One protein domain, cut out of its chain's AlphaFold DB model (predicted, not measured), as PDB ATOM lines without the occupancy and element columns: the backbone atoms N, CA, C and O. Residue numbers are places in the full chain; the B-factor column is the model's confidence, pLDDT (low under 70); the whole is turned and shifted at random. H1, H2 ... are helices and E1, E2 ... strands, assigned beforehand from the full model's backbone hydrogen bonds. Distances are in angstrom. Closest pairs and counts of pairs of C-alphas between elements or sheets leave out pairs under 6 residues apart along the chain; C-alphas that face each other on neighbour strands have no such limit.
ATOM      1  N   TRP A  72      40.142  18.798 -11.102       97.00
ATOM      2  CA  TRP A  72      40.365  18.611  -9.673       97.00
ATOM      3  C   TRP A  72      39.870  19.838  -8.925       97.00
ATOM      4  O   TRP A  72      40.402  20.937  -9.085       97.00
ATOM      5  N   VAL A  73      38.836  19.661  -8.110       97.19
ATOM      6  CA  VAL A  73      38.154  20.777  -7.456       97.19
ATOM      7  C   VAL A  73      38.753  21.020  -6.080       97.19
ATOM      8  O   VAL A  73      38.764  20.135  -5.226       97.19
ATOM      9  N   GLY A  74      39.230  22.240  -5.861       94.81
ATOM     10  CA  GLY A  74      39.799  22.689  -4.600       94.81
ATOM     11  C   GLY A  74      38.780  23.307  -3.643       94.81
ATOM     12  O   GLY A  74      37.819  23.962  -4.055       94.81
ATOM     13  N   GLY A  75      39.056  23.178  -2.345       92.88
ATOM     14  CA  GLY A  75      38.357  23.892  -1.274       92.88
ATOM     15  C   GLY A  75      37.467  23.005  -0.406       92.88
ATOM     16  O   GLY A  75      37.046  21.929  -0.811       92.88
ATOM     17  N   SER A  76      37.170  23.479   0.805       90.56
ATOM     18  CA  SER A  76      36.503  22.683   1.855       90.56
ATOM     19  C   SER A  76      35.107  23.192   2.226       90.56
ATOM     20  O   SER A  76      34.557  22.806   3.251       90.56
ATOM     21  N   SER A  77      34.527  24.092   1.428       89.56
ATOM     22  CA  SER A  77      33.144  24.536   1.629       89.56
ATOM     23  C   SER A  77      32.153  23.507   1.083       89.56
ATOM     24  O   SER A  77      32.467  22.757   0.159       89.56
ATOM     25  N   ALA A  78      30.907  23.542   1.560       89.88
ATOM     26  CA  ALA A  78      29.840  22.691   1.023       89.88
ATOM     27  C   ALA A  78      29.628  22.858  -0.478       89.88
ATOM     28  O   ALA A  78      29.371  21.882  -1.175       89.88
ATOM     29  N   ALA A  79      29.784  24.079  -0.987       92.75
ATOM     30  CA  ALA A  79      29.726  24.331  -2.418       92.75
ATOM     31  C   ALA A  79      30.907  23.687  -3.165       92.75
ATOM     32  O   ALA A  79      30.698  23.103  -4.222       92.75
ATOM     33  N   ALA A  80      32.131  23.758  -2.626       93.38
ATOM     34  CA  ALA A  80      33.307  23.144  -3.245       93.38
ATOM     35  C   ALA A  80      33.208  21.614  -3.288       93.38
ATOM     36  O   ALA A  80      33.475  21.019  -4.327       93.38
ATOM     37  N   VAL A  81      32.751  20.986  -2.201       92.12
ATOM     38  CA  VAL A  81      32.585  19.526  -2.158       92.12
ATOM     39  C   VAL A  81      31.464  19.057  -3.081       92.12
ATOM     40  O   VAL A  81      31.656  18.093  -3.816       92.12
ATOM     41  N   ARG A  82      30.321  19.758  -3.123       94.31
ATOM     42  CA  ARG A  82      29.262  19.456  -4.104       94.31
ATOM     43  C   ARG A  82      29.771  19.568  -5.541       94.31
ATOM     44  O   ARG A  82      29.533  18.661  -6.327       94.31
ATOM     45  N   ARG A  83      30.520  20.630  -5.859       96.31
ATOM     46  CA  ARG A  83      31.153  20.815  -7.173       96.31
ATOM     47  C   ARG A  83      32.115  19.678  -7.504       96.31
ATOM     48  O   ARG A  83      32.070  19.166  -8.613       96.31
ATOM     49  N   ALA A  84      32.943  19.255  -6.550       95.62
ATOM     50  CA  ALA A  84      33.841  18.120  -6.739       95.62
ATOM     51  C   ALA A  84      33.068  16.831  -7.046       95.62
ATOM     52  O   ALA A  84      33.418  16.126  -7.981       95.62
ATOM     53  N   ALA A  85      31.991  16.562  -6.302       94.69
ATOM     54  CA  ALA A  85      31.172  15.366  -6.478       94.69
ATOM     55  C   ALA A  85      30.367  15.354  -7.789       94.69
ATOM     56  O   ALA A  85      30.075  14.282  -8.308       94.69
ATOM     57  N   GLN A  86      29.970  16.522  -8.298       96.31
ATOM     58  CA  GLN A  86      29.103  16.632  -9.475       96.31
ATOM     59  C   GLN A  86      29.869  16.885 -10.776       96.31
ATOM     60  O   GLN A  86      29.436  16.421 -11.825       96.31
ATOM     61  N   LEU A  87      30.971  17.640 -10.726       96.94
ATOM     62  CA  LEU A  87      31.637  18.191 -11.915       96.94
ATOM     63  C   LEU A  87      33.133  17.849 -12.005       96.94
ATOM     64  O   LEU A  87      33.760  18.167 -13.021       96.94
ATOM     65  N   GLY A  88      33.716  17.245 -10.965       95.19
ATOM     66  CA  GLY A  88      35.141  16.929 -10.884       95.19
ATOM     67  C   GLY A  88      35.439  15.434 -10.790       95.19
ATOM     68  O   GLY A  88      34.604  14.624 -10.403       95.19
ATOM     69  N   GLU A  89      36.677  15.081 -11.111       95.69
ATOM     70  CA  GLU A  89      37.232  13.731 -10.988       95.69
ATOM     71  C   GLU A  89      38.045  13.560  -9.696       95.69
ATOM     72  O   GLU A  89      38.375  12.439  -9.309       95.69
ATOM     73  N   ALA A  90      38.382  14.659  -9.016       93.25
ATOM     74  CA  ALA A  90      39.008  14.624  -7.701       93.25
ATOM     75  C   ALA A  90      38.612  15.827  -6.844       93.25
ATOM     76  O   ALA A  90      38.303  16.911  -7.349       93.25
ATOM     77  N   TRP A  91      38.703  15.636  -5.530       93.44
ATOM     78  CA  TRP A  91      38.568  16.688  -4.535       93.44
ATOM     79  C   TRP A  91      39.913  16.961  -3.860       93.44
ATOM     80  O   TRP A  91      40.574  16.042  -3.378       93.44
ATOM     81  N   LEU A  92      40.301  18.234  -3.817       92.38
ATOM     82  CA  LEU A  92      41.513  18.734  -3.181       92.38
ATOM     83  C   LEU A  92      41.113  19.619  -1.982       92.38
ATOM     84  O   LEU A  92      40.949  20.837  -2.135       92.38
ATOM     85  N   PRO A  93      40.896  19.040  -0.786       89.75
ATOM     86  CA  PRO A  93      40.549  19.821   0.395       89.75
ATOM     87  C   PRO A  93      41.657  20.820   0.737       89.75
ATOM     88  O   PRO A  93      42.843  20.559   0.552       89.75
ATOM     89  N   HIS A  94      41.259  21.963   1.285       84.56
ATOM     90  CA  HIS A  94      42.172  23.005   1.745       84.56
ATOM     91  C   HIS A  94      41.920  23.304   3.223       84.56
ATOM     92  O   HIS A  94      40.770  23.505   3.621       84.56
ATOM     93  N   ASN A  95      42.986  23.346   4.029       82.81
ATOM     94  CA  ASN A  95      42.926  23.590   5.475       82.81
ATOM     95  C   ASN A  95      41.936  22.671   6.218       82.81
ATOM     96  O   ASN A  95      41.219  23.115   7.112       82.81
ATOM     97  N   LEU A  96      41.869  21.393   5.828       83.44
ATOM     98  CA  LEU A  96      41.019  20.393   6.470       83.44
ATOM     99  C   LEU A  96      41.859  19.496   7.388       83.44
ATOM    100  O   LEU A  96      42.850  18.920   6.946       83.44
ATOM    101  N   GLY A  97      41.459  19.372   8.655       84.88
ATOM    102  CA  GLY A  97      42.107  18.461   9.602       84.88
ATOM    103  C   GLY A  97      41.943  16.990   9.201       84.88
ATOM    104  O   GLY A  97      40.957  16.620   8.559       84.88
ATOM    105  N   LEU A  98      42.895  16.141   9.606       83.38
ATOM    106  CA  LEU A  98      42.924  14.718   9.241       83.38
ATOM    107  C   LEU A  98      41.649  13.973   9.660       83.38
ATOM    108  O   LEU A  98      41.138  13.160   8.892       83.38
ATOM    109  N   ASP A  99      41.114  14.273  10.842       84.56
ATOM    110  CA  ASP A  99      39.901  13.623  11.343       84.56
ATOM    111  C   ASP A  99      38.676  14.000  10.506       84.56
ATOM    112  O   ASP A  99      37.917  13.128  10.085       84.56
ATOM    113  N   ALA A 100      38.535  15.282  10.159       78.81
ATOM    114  CA  ALA A 100      37.454  15.759   9.300       78.81
ATOM    115  C   ALA A 100      37.554  15.202   7.867       78.81
ATOM    116  O   ALA A 100      36.534  14.933   7.228       78.81
ATOM    117  N   PHE A 101      38.773  14.989   7.364       81.94
ATOM    118  CA  PHE A 101      38.998  14.300   6.095       81.94
ATOM    119  C   PHE A 101      38.576  12.824   6.171       81.94
ATOM    120  O   PHE A 101      37.812  12.355   5.328       81.94
ATOM    121  N   ARG A 102      39.015  12.102   7.214       79.00
ATOM    122  CA  ARG A 102      38.696  10.678   7.436       79.00
ATOM    123  C   ARG A 102      37.211  10.419   7.653       79.00
ATOM    124  O   ARG A 102      36.706   9.408   7.177       79.00
ATOM    125  N   ALA A 103      36.510  11.331   8.319       76.25
ATOM    126  CA  ALA A 103      35.068  11.248   8.537       76.25
ATOM    127  C   ALA A 103      34.240  11.398   7.243       76.25
ATOM    128  O   ALA A 103      33.013  11.315   7.286       76.25
ATOM    129  N   GLY A 104      34.882  11.628   6.087       65.75
ATOM    130  CA  GLY A 104      34.188  11.826   4.818       65.75
ATOM    131  C   GLY A 104      33.344  13.096   4.845       65.75
ATOM    132  O   GLY A 104      32.154  13.028   4.534       65.75
ATOM    133  N   TRP A 105      33.970  14.193   5.302       64.56
ATOM    134  CA  TRP A 105      33.469  15.565   5.451       64.56
ATOM    135  C   TRP A 105      31.959  15.752   5.201       64.56
ATOM    136  O   TRP A 105      31.454  15.646   4.079       64.56
ATOM    137  N   ARG A 106      31.228  16.076   6.272       61.56
ATOM    138  CA  ARG A 106      29.784  16.345   6.274       61.56
ATOM    139  C   ARG A 106      29.570  17.857   6.479       61.56
ATOM    140  O   ARG A 106      30.108  18.401   7.442       61.56
ATOM    141  N   PRO A 107      28.793  18.557   5.629       55.47
ATOM    142  CA  PRO A 107      28.638  20.019   5.669       55.47
ATOM    143  C   PRO A 107      28.142  20.650   6.984       55.47
ATOM    144  O   PRO A 107      28.168  21.873   7.097       55.47
ATOM    145  N   SER A 108      27.644  19.865   7.942       45.91
ATOM    146  CA  SER A 108      26.825  20.348   9.058       45.91
ATOM    147  C   SER A 108      27.581  20.903  10.271       45.91
ATOM    148  O   SER A 108      26.928  21.478  11.131       45.91
ATOM    149  N   GLU A 109      28.909  20.781  10.372       47.69
ATOM    150  CA  GLU A 109      29.589  21.052  11.660       47.69
ATOM    151  C   GLU A 109      30.653  22.157  11.634       47.69
ATOM    152  O   GLU A 109      31.037  22.664  12.687       47.69
ATOM    153  N   HIS A 110      31.119  22.597  10.461       47.03
ATOM    154  CA  HIS A 110      32.248  23.532  10.363       47.03
ATOM    155  C   HIS A 110      31.986  24.639   9.343       47.03
ATOM    156  O   HIS A 110      32.659  24.755   8.319       47.03
ATOM    157  N   THR A 111      30.991  25.477   9.619       42.94
ATOM    158  CA  THR A 111      30.897  26.796   8.988       42.94
ATOM    159  C   THR A 111      31.339  27.851  10.000       42.94
ATOM    160  O   THR A 111      30.847  27.891  11.119       42.94
ATOM    161  N   HIS A 112      32.292  28.688   9.577       42.66
ATOM    162  CA  HIS A 112      32.843  29.859  10.275       42.66
ATOM    163  C   HIS A 112      33.943  29.620  11.326       42.66
ATOM    164  O   HIS A 112      33.715  29.649  12.527       42.66
ATOM    165  N   ARG A 113      35.196  29.595  10.855       34.12
ATOM    166  CA  ARG A 113      36.209  30.548  11.341       34.12
ATOM    167  C   ARG A 113      36.941  31.126  10.138       34.12
ATOM    168  O   ARG A 113      37.950  30.594   9.686       34.12
TER     169      ARG A 113
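AT A GLANCE: This is residues 72 to 113 of the 118 residues of the protein "Bac_luciferase domain-containing protein" of uncultured Thermomicrobiales bacterium (UniProt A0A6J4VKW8). What is the main picture? Two short parallel strands, E1 and E2, lie side by side with helix H1 packed on them; small H2 and a tail without named elements, residues 103 to 113, follow. What is the make-up? The 42 printed residues hold E1, H1, E2, H2 in that order, mixed in class, compact with a radius of gyration of the C-alphas of 9.8 A, spanning 25 by 18 by 15 A.

HOW THE PARTS SIT: How do E1, residues 72 to 74, and E2, residues 90 to 92, pair? They are parallel, at 28 degrees, with N 73 and O 90 within hydrogen-bond range at 2.9 A. Where is H1, residues 78 to 87? E1, H1, E2 form a strand-helix-strand unit, parallel strands joined through a helix, its crossover right-handed; the closest C-alphas of E1 and H1, Val 73 and Ala 84, are 5.1 A apart. And H2, residues 98 to 102? It is apart from E1 and H1; in both helices every O i to N i+4 pair is within hydrogen-bond range.

IN THESE COORDINATES: Where does E1 begin? At C-alpha 72, (40.365, 18.611, -9.673). Where does H2 end? At C-alpha 102, (38.696, 10.678, 7.436); H1 is 13.8 A long from first to last C-alpha.

THE WHOLE: Any cut? The printed part has no cut. Where is confidence low? Residues 104 to 113 have pLDDT under 70.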